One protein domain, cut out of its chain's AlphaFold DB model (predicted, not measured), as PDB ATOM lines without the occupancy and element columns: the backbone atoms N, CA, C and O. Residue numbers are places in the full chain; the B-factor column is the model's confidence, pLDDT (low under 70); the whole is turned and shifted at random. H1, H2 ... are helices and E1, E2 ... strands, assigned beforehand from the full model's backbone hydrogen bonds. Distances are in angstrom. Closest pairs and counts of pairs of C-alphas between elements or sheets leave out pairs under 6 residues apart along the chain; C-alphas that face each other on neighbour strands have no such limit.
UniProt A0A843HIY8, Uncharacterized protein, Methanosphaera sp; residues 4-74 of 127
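This is residues 4 to 74 of the 127 residues of an uncharacterized protein of Methanosphaera sp (UniProt A0A843HIY8). One strongly twisted sheet of five antiparallel strands, in the order E3, E4, E2, E1, E5, has the short helix H2 over E3 and E4. A small helix, H1, lies off the sheet, and residues 8 to 19, with no named element, lead from it to E1. The 71 printed residues hold, in order, H1, E1, E2, H2, E3, E4 and E5; the class is mixed, with under half of the residues in named elements. The whole is compact and rounded, with a radius of gyration of the C-alphas of 11.9 A and spans of 33 by 30 by 25 A.

H1, residues 4 to 7, is not on the sheet and is too short for an O i to N i+4 pair. E1, residues 20 to 24, and E2, residues 29 to 33, form a hairpin; N 22 and O 31 are within hydrogen-bond range at 2.8 A. H2, residues 37 to 44, has every O i to N i+4 pair within range. E3, residues 49 to 51, and E4, residues 56 to 59, form a hairpin, with N 50 and O 58 at 2.8 A. H2 is on the sheet at a height of 10.2 A; the C-alphas of Leu 43 and Ala 49 are its closest to E3, 6.1 A. E2, H2 and E3 make a split strand-helix-strand unit, two strands running the same way with E4 between them, its crossover right-handed. E4 is antiparallel to E2, with N 32 and O 57 at 2.9 A. The edge strand E5, residues 69 to 73, is antiparallel to E1, with N 23 and O 70 at 2.8 A.

H1 begins at C-alpha 4 (3.510, 20.468, 21.399). E1 measures 13.6 A, E2 11.1 A, H2 10.8 A and E4 10.3 A. E5 measures 13.1 A and ends at C-alpha 73 (12.448, 43.536, 22.088).

The C-alphas farthest apart, of Asp 38 and Gly 66, are 33.0 A apart. The printed part has no cut. The link from H1 to E1 is long. Residues 4 to 18 have pLDDT under 70.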
ATOM      1  N   ILE A   4       2.683  19.327  20.958       47.97
ATOM      2  CA  ILE A   4       3.510  20.468  21.399       47.97
ATOM      3  C   ILE A   4       4.967  20.382  20.905       47.97
ATOM      4  O   ILE A   4       5.584  21.404  20.621       47.97
ATOM      5  N   GLU A   5       5.536  19.181  20.736       44.78
ATOM      6  CA  GLU A   5       6.877  19.058  20.133       44.78
ATOM      7  C   GLU A   5       6.886  19.364  18.629       44.78
ATOM      8  O   GLU A   5       7.929  19.739  18.094       44.78
ATOM      9  N   HIS A   6       5.743  19.229  17.950       39.25
ATOM     10  CA  HIS A   6       5.628  19.590  16.540       39.25
ATOM     11  C   HIS A   6       5.545  21.107  16.335       39.25
ATOM     12  O   HIS A   6       6.182  21.599  15.407       39.25
ATOM     13  N   ILE A   7       4.872  21.831  17.236       45.19
ATOM     14  CA  ILE A   7       4.789  23.304  17.220       45.19
ATOM     15  C   ILE A   7       6.151  23.935  17.561       45.19
ATOM     16  O   ILE A   7       6.569  24.895  16.933       45.19
ATOM     17  N   ARG A   8       6.932  23.319  18.462       43.91
ATOM     18  CA  ARG A   8       8.296  23.769  18.821       43.91
ATOM     19  C   ARG A   8       9.353  23.611  17.718       43.91
ATOM     20  O   ARG A   8      10.507  23.978  17.936       43.91
ATOM     21  N   LYS A   9       9.019  22.972  16.589       35.66
ATOM     22  CA  LYS A   9       9.947  22.754  15.463       35.66
ATOM     23  C   LYS A   9       9.846  23.821  14.379       35.66
ATOM     24  O   LYS A   9      10.769  23.931  13.574       35.66
ATOM     25  N   SER A  10       8.759  24.580  14.367       34.22
ATOM     26  CA  SER A  10       8.722  25.920  13.802       34.22
ATOM     27  C   SER A  10       9.478  26.803  14.783       34.22
ATOM     28  O   SER A  10       9.158  26.851  15.969       34.22
ATOM     29  N   SER A  11      10.575  27.380  14.311       41.25
ATOM     30  CA  SER A  11      11.320  28.416  15.013       41.25
ATOM     31  C   SER A  11      10.356  29.452  15.614       41.25
ATOM     32  O   SER A  11       9.298  29.660  15.016       41.25
ATOM     33  N   PRO A  12      10.712  30.142  16.720       46.50
ATOM     34  CA  PRO A  12      10.080  31.432  16.991       46.50
ATOM     35  C   PRO A  12      10.104  32.225  15.679       46.50
ATOM     36  O   PRO A  12      11.078  32.089  14.925       46.50
ATOM     37  N   SER A  13       9.001  32.915  15.384       45.25
ATOM     38  CA  SER A  13       8.815  33.752  14.194       45.25
ATOM     39  C   SER A  13      10.141  34.357  13.739       45.25
ATOM     40  O   SER A  13      10.922  34.828  14.567       45.25
ATOM     41  N   ASP A  14      10.423  34.217  12.437       43.62
ATOM     42  CA  ASP A  14      11.710  34.507  11.799       43.62
ATOM     43  C   ASP A  14      12.454  35.654  12.516       43.62
ATOM     44  O   ASP A  14      11.901  36.750  12.628       43.62
ATOM     45  N   PRO A  15      13.696  35.458  13.004       40.44
ATOM     46  CA  PRO A  15      14.429  36.485  13.756       40.44
ATOM     47  C   PRO A  15      14.692  37.781  12.958       40.44
ATOM     48  O   PRO A  15      15.169  38.766  13.521       40.44
ATOM     49  N   ASP A  16      14.360  37.806  11.662       41.62
ATOM     50  CA  ASP A  16      14.358  39.000  10.814       41.62
ATOM     51  C   ASP A  16      13.082  39.872  10.958       41.62
ATOM     52  O   ASP A  16      13.086  41.018  10.509       41.62
ATOM     53  N   GLU A  17      12.013  39.407  11.624       51.00
ATOM     54  CA  GLU A  17      10.771  40.180  11.849       51.00
ATOM     55  C   GLU A  17      10.726  40.972  13.169       51.00
ATOM     56  O   GLU A  17       9.798  41.748  13.399       51.00
ATOM     57  N   GLY A  18      11.764  40.884  14.008       54.47
ATOM     58  CA  GLY A  18      11.848  41.641  15.259       54.47
ATOM     59  C   GLY A  18      10.894  41.104  16.329       54.47
ATOM     60  O   GLY A  18       9.770  41.577  16.491       54.47
ATOM     61  N   GLY A  19      11.365  40.134  17.115       72.50
ATOM     62  CA  GLY A  19      10.568  39.510  18.168       72.50
ATOM     63  C   GLY A  19      10.272  40.440  19.354       72.50
ATOM     64  O   GLY A  19      11.164  41.104  19.892       72.50
ATOM     65  N   PHE A  20       9.018  40.445  19.819       86.75
ATOM     66  CA  PHE A  20       8.613  41.024  21.105       86.75
ATOM     67  C   PHE A  20       8.209  39.901  22.062       86.75
ATOM     68  O   PHE A  20       7.155  39.292  21.904       86.75
ATOM     69  N   THR A  21       9.045  39.624  23.062       91.50
ATOM     70  CA  THR A  21       8.871  38.488  23.982       91.50
ATOM     71  C   THR A  21       8.786  38.936  25.437       91.50
ATOM     72  O   THR A  21       9.293  39.988  25.824       91.50
ATOM     73  N   LEU A  22       8.140  38.128  26.273       90.81
ATOM     74  CA  LEU A  22       8.183  38.210  27.727       90.81
ATOM     75  C   LEU A  22       9.071  37.073  28.230       90.81
ATOM     76  O   LEU A  22       8.776  35.903  27.997       90.81
ATOM     77  N   GLN A  23      10.152  37.413  28.925       91.56
ATOM     78  CA  GLN A  23      11.149  36.453  29.392       91.56
ATOM     79  C   GLN A  23      11.342  36.522  30.904       91.56
ATOM     80  O   GLN A  23      11.226  37.589  31.512       91.56
ATOM     81  N   THR A  24      11.670  35.391  31.524       90.12
ATOM     82  CA  THR A  24      12.127  35.357  32.918       90.12
ATOM     83  C   THR A  24      13.600  35.755  33.036       90.12
ATOM     84  O   THR A  24      14.341  35.776  32.056       90.12
ATOM     85  N   GLU A  25      14.066  36.022  34.258       87.06
ATOM     86  CA  GLU A  25      15.485  36.283  34.560       87.06
ATOM     87  C   GLU A  25      16.430  35.152  34.107       87.06
ATOM     88  O   GLU A  25      17.599  35.404  33.824       87.06
ATOM     89  N   SER A  26      15.929  33.919  33.987       86.69
ATOM     90  CA  SER A  26      16.676  32.771  33.457       86.69
ATOM     91  C   SER A  26      16.684  32.680  31.922       86.69
ATOM     92  O   SER A  26      17.309  31.773  31.376       86.69
ATOM     93  N   GLY A  27      16.034  33.619  31.223       83.12
ATOM     94  CA  GLY A  27      15.948  33.668  29.759       83.12
ATOM     95  C   GLY A  27      14.853  32.778  29.167       83.12
ATOM     96  O   GLY A  27      14.844  32.524  27.966       83.12
ATOM     97  N   LYS A  28      13.930  32.267  29.992       88.44
ATOM     98  CA  LYS A  28      12.811  31.452  29.513       88.44
ATOM     99  C   LYS A  28      11.729  32.357  28.931       88.44
ATOM    100  O   LYS A  28      11.220  33.218  29.648       88.44
ATOM    101  N   ILE A  29      11.347  32.131  27.676       89.06
ATOM    102  CA  ILE A  29      10.197  32.800  27.055       89.06
ATOM    103  C   ILE A  29       8.916  32.264  27.702       89.06
ATOM    104  O   ILE A  29       8.681  31.057  27.760       89.06
ATOM    105  N   ILE A  30       8.118  33.181  28.237       92.06
ATOM    106  CA  ILE A  30       6.829  32.927  28.892       92.06
ATOM    107  C   ILE A  30       5.694  33.713  28.224       92.06
ATOM    108  O   ILE A  30       4.571  33.719  28.720       92.06
ATOM    109  N   GLY A  31       5.983  34.381  27.111       91.69
ATOM    110  CA  GLY A  31       5.005  34.999  26.232       91.69
ATOM    111  C   GLY A  31       5.674  35.669  25.040       91.69
ATOM    112  O   GLY A  31       6.864  35.982  25.096       91.69
ATOM    113  N   GLU A  32       4.920  35.894  23.976       92.25
ATOM    114  CA  GLU A  32       5.425  36.473  22.735       92.25
ATOM    115  C   GLU A  32       4.317  37.124  21.906       92.25
ATOM    116  O   GLU A  32       3.127  36.860  22.102       92.25
ATOM    117  N   ALA A  33       4.729  38.015  21.005       90.69
ATOM    118  CA  ALA A  33       3.885  38.525  19.941       90.69
ATOM    119  C   ALA A  33       3.898  37.548  18.758       90.69
ATOM    120  O   ALA A  33       4.957  37.273  18.199       90.69
ATOM    121  N   ILE A  34       2.718  37.073  18.373       88.44
ATOM    122  CA  ILE A  34       2.496  36.123  17.286       88.44
ATOM    123  C   ILE A  34       1.698  36.836  16.200       88.44
ATOM    124  O   ILE A  34       0.655  37.433  16.473       88.44
ATOM    125  N   TYR A  35       2.212  36.801  14.975       85.62
ATOM    126  CA  TYR A  35       1.595  37.447  13.811       85.62
ATOM    127  C   TYR A  35       1.072  36.443  12.779       85.62
ATOM    128  O   TYR A  35       0.362  36.844  11.859       85.62
ATOM    129  N   ASP A  36       1.391  35.159  12.946       86.62
ATOM    130  CA  ASP A  36       0.830  34.074  12.151       86.62
ATOM    131  C   ASP A  36      -0.612  33.788  12.611       86.62
ATOM    132  O   ASP A  36      -0.866  33.491  13.782       86.62
ATOM    133  N   GLU A  37      -1.572  33.935  11.695       86.44
ATOM    134  CA  GLU A  37      -2.998  33.753  11.986       86.44
ATOM    135  C   GLU A  37      -3.354  32.295  12.320       86.44
ATOM    136  O   GLU A  37      -4.245  32.073  13.144       86.44
ATOM    137  N   ASP A  38      -2.657  31.315  11.734       87.44
ATOM    138  CA  ASP A  38      -2.900  29.893  11.989       87.44
ATOM    139  C   ASP A  38      -2.402  29.516  13.398       87.44
ATOM    140  O   ASP A  38      -3.098  28.828  14.148       87.44
ATOM    141  N   GLU A  39      -1.238  30.038  13.806       85.81
ATOM    142  CA  GLU A  39      -0.693  29.838  15.157       85.81
ATOM    143  C   GLU A  39      -1.569  30.494  16.239       85.81
ATOM    144  O   GLU A  39      -1.804  29.915  17.304       85.81
ATOM    145  N   LEU A  40      -2.101  31.693  15.966       87.38
ATOM    146  CA  LEU A  40      -3.022  32.368  16.880       87.38
ATOM    147  C   LEU A  40      -4.294  31.547  17.114       87.38
ATOM    148  O   LEU A  40      -4.762  31.492  18.251       87.38
ATOM    149  N   GLU A  41      -4.856  30.929  16.072       88.12
ATOM    150  CA  GLU A  41      -6.073  30.121  16.194       88.12
ATOM    151  C   GLU A  41      -5.825  28.850  17.017       88.12
ATOM    152  O   GLU A  41      -6.601  28.559  17.930       88.12
ATOM    153  N   ASP A  42      -4.702  28.162  16.796       87.19
ATOM    154  CA  ASP A  42      -4.308  26.990  17.590       87.19
ATOM    155  C   ASP A  42      -4.154  27.331  19.086       87.19
ATOM    156  O   ASP A  42      -4.537  26.550  19.964       87.19
ATOM    157  N   LEU A  43      -3.641  28.525  19.399       88.06
ATOM    158  CA  LEU A  43      -3.447  28.987  20.775       88.06
ATOM    159  C   LEU A  43      -4.738  29.449  21.459       88.06
ATOM    160  O   LEU A  43      -4.789  29.464  22.691       88.06
ATOM    161  N   ARG A  44      -5.798  29.803  20.716       87.19
ATOM    162  CA  ARG A  44      -7.098  30.169  21.319       87.19
ATOM    163  C   ARG A  44      -7.747  29.010  22.064       87.19
ATOM    164  O   ARG A  44      -8.474  29.251  23.030       87.19
ATOM    165  N   ASP A  45      -7.466  27.785  21.637       87.56
ATOM    166  CA  ASP A  45      -7.995  26.567  22.240       87.56
ATOM    167  C   ASP A  45      -7.066  25.971  23.321       87.56
ATOM    168  O   ASP A  45      -7.442  24.996  23.985       87.56
ATOM    169  N   ASP A  46      -5.879  26.549  23.559       86.75
ATOM    170  CA  ASP A  46      -4.946  26.071  24.586       86.75
ATOM    171  C   ASP A  46      -5.307  26.631  25.981       86.75
ATOM    172  O   ASP A  46      -5.245  27.842  26.211       86.75
ATOM    173  N   PRO A  47      -5.627  25.776  26.974       88.56
ATOM    174  CA  PRO A  47      -5.937  26.223  28.332       88.56
ATOM    175  C   PRO A  47      -4.759  26.880  29.072       88.56
ATOM    176  O   PRO A  47      -4.977  27.493  30.119       88.56
ATOM    177  N   ASN A  48      -3.527  26.729  28.580       89.50
ATOM    178  CA  ASN A  48      -2.326  27.323  29.166       89.50
ATOM    179  C   ASN A  48      -1.933  28.647  28.499       89.50
ATOM    180  O   ASN A  48      -1.075  29.352  29.043       89.50
ATOM    181  N   ALA A  49      -2.568  29.005  27.380       90.44
ATOM    182  CA  ALA A  49      -2.362  30.262  26.678       90.44
ATOM    183  C   ALA A  49      -3.309  31.346  27.212       90.44
ATOM    184  O   ALA A  49      -4.521  31.168  27.333       90.44
ATOM    185  N   TYR A  50      -2.749  32.507  27.539       91.75
ATOM    186  CA  TYR A  50      -3.499  33.675  27.979       91.75
ATOM    187  C   TYR A  50      -3.191  34.873  27.084       91.75
ATOM    188  O   TYR A  50      -2.076  35.391  27.083       91.75
ATOM    189  N   PHE A  51      -4.198  35.345  26.355       91.88
ATOM    190  CA  PHE A  51      -4.075  36.500  25.471       91.88
ATOM    191  C   PHE A  51      -4.153  37.803  26.275       91.88
ATOM    192  O   PHE A  51      -5.166  38.106  26.907       91.88
ATOM    193  N   ILE A  52      -3.071  38.585  26.252       88.62
ATOM    194  CA  ILE A  52      -3.004  39.927  26.861       88.62
ATOM    195  C   ILE A  52      -3.487  40.986  25.855       88.62
ATOM    196  O   ILE A  52      -4.069  42.001  26.243       88.62
ATOM    197  N   SER A  53      -3.272  40.741  24.563       88.69
ATOM    198  CA  SER A  53      -3.798  41.525  23.441       88.69
ATOM    199  C   SER A  53      -4.206  40.586  22.300       88.69
ATOM    200  O   SER A  53      -4.144  39.370  22.459       88.69
ATOM    201  N   GLU A  54      -4.625  41.135  21.156       87.44
ATOM    202  CA  GLU A  54      -5.017  40.337  19.983       87.44
ATOM    203  C   GLU A  54      -3.920  39.358  19.544       87.44
ATOM    204  O   GLU A  54      -4.230  38.210  19.237       87.44
ATOM    205  N   ASN A  55      -2.658  39.797  19.620       90.06
ATOM    206  CA  ASN A  55      -1.502  39.083  19.080       90.06
ATOM    207  C   ASN A  55      -0.446  38.756  20.142       90.06
ATOM    208  O   ASN A  55       0.617  38.264  19.799       90.06
ATOM    209  N   PHE A  56      -0.678  39.071  21.421       92.56
ATOM    210  CA  PHE A  56       0.292  38.783  22.481       92.56
ATOM    211  C   PHE A  56      -0.227  37.706  23.422       92.56
ATOM    212  O   PHE A  56      -1.202  37.926  24.153       92.56
ATOM    213  N   VAL A  57       0.474  36.575  23.446       92.31
ATOM    214  CA  VAL A  57       0.117  35.387  24.222       92.31
ATOM    215  C   VAL A  57       1.105  35.200  25.366       92.31
ATOM    216  O   VAL A  57       2.303  35.405  25.212       92.31
ATOM    217  N   MET A  58       0.601  34.820  26.536       91.94
ATOM    218  CA  MET A  58       1.385  34.450  27.711       91.94
ATOM    219  C   MET A  58       1.133  32.982  28.068       91.94
ATOM    220  O   MET A  58      -0.014  32.551  28.160       91.94
ATOM    221  N   TYR A  59       2.201  32.238  28.341       91.00
ATOM    222  CA  TYR A  59       2.170  30.814  28.669       91.00
ATOM    223  C   TYR A  59       2.197  30.614  30.188       91.00
ATOM    224  O   TYR A  59       3.223  30.771  30.859       91.00
ATOM    225  N   THR A  60       1.034  30.313  30.757       83.88
ATOM    226  CA  THR A  60       0.813  30.294  32.214       83.88
ATOM    227  C   THR A  60       1.513  29.140  32.932       83.88
ATOM    228  O   THR A  60       1.903  29.283  34.092       83.88
ATOM    229  N   ASP A  61       1.733  28.021  32.247       84.88
ATOM    230  CA  ASP A  61       2.474  26.852  32.725       84.88
ATOM    231  C   ASP A  61       3.995  27.082  32.746       84.88
ATOM    232  O   ASP A  61       4.739  26.391  33.449       84.88
ATOM    233  N   LEU A  62       4.468  28.077  31.992       80.50
ATOM    234  CA  LEU A  62       5.881  28.396  31.880       80.50
ATOM    235  C   LEU A  62       6.354  29.451  32.883       80.50
ATOM    236  O   LEU A  62       7.565  29.536  33.108       80.50
ATOM    237  N   ALA A  63       5.442  30.199  33.506       74.44
ATOM    238  CA  ALA A  63       5.772  31.221  34.491       74.44
ATOM    239  C   ALA A  63       6.388  30.609  35.763       74.44
ATOM    240  O   ALA A  63       5.748  29.843  36.483       74.44
ATOM    241  N   THR A  64       7.630  30.983  36.080       77.88
ATOM    242  CA  THR A  64       8.304  30.544  37.310       77.88
ATOM    243  C   THR A  64       7.991  31.503  38.467       77.88
ATOM    244  O   THR A  64       8.324  32.691  38.387       77.88
ATOM    245  N   PRO A  65       7.399  31.034  39.580       78.44
ATOM    246  CA  PRO A  65       7.174  31.877  40.748       78.44
ATOM    247  C   PRO A  65       8.489  32.416  41.324       78.44
ATOM    248  O   PRO A  65       9.406  31.653  41.620       78.44
ATOM    249  N   GLY A  66       8.560  33.732  41.535       82.88
ATOM    250  CA  GLY A  66       9.712  34.393  42.158       82.88
ATOM    251  C   GLY A  66      10.810  34.851  41.195       82.88
ATOM    252  O   GLY A  66      11.713  35.557  41.637       82.88
ATOM    253  N   GLU A  67      10.722  34.525  39.902       86.12
ATOM    254  CA  GLU A  67      11.597  35.113  38.881       86.12
ATOM    255  C   GLU A  67      11.054  36.470  38.418       86.12
ATOM    256  O   GLU A  67       9.843  36.666  38.270       86.12
ATOM    257  N   LYS A  68      11.957  37.424  38.171       88.06
ATOM    258  CA  LYS A  68      11.589  38.675  37.499       88.06
ATOM    259  C   LYS A  68      11.235  38.392  36.043       88.06
ATOM    260  O   LYS A  68      11.821  37.503  35.429       88.06
ATOM    261  N   GLN A  69      10.302  39.173  35.512       90.00
ATOM    262  CA  GLN A  69       9.827  39.072  34.136       90.00
ATOM    263  C   GLN A  69      10.127  40.377  33.399       90.00
ATOM    264  O   GLN A  69       9.920  41.461  33.951       90.00
ATOM    265  N   PHE A  70      10.620  40.268  32.171       90.56
ATOM    266  CA  PHE A  70      11.054  41.390  31.350       90.56
ATOM    267  C   PHE A  70      10.465  41.270  29.954       90.56
ATOM    268  O   PHE A  70      10.496  40.197  29.358       90.56
ATOM    269  N   PHE A  71       9.976  42.385  29.422       90.19
ATOM    270  CA  PHE A  71       9.728  42.482  27.992       90.19
ATOM    271  C   PHE A  71      11.062  42.678  27.274       90.19
ATOM    272  O   PHE A  71      11.813  43.601  27.602       90.19
ATOM    273  N   VAL A  72      11.348  41.803  26.318       86.75
ATOM    274  CA  VAL A  72      12.540  41.822  25.479       86.75
ATOM    275  C   VAL A  72      12.091  42.092  24.053       86.75
ATOM    276  O   VAL A  72      11.302  41.344  23.482       86.75
ATOM    277  N   VAL A  73      12.583  43.197  23.503       82.56
ATOM    278  CA  VAL A  73      12.448  43.536  22.088       82.56
ATOM    279  C   VAL A  73      13.772  43.154  21.446       82.56
ATOM    280  O   VAL A  73      14.816  43.656  21.874       82.56
ATOM    281  N   GLU A  74      13.748  42.252  20.472       71.12
ATOM    282  CA  GLU A  74      14.950  41.941  19.708       71.12
ATOM    283  C   GLU A  74      15.401  43.174  18.928       71.12
ATOM    284  O   GLU A  74      14.597  43.965  18.430       71.12
TER     285      GLU A  74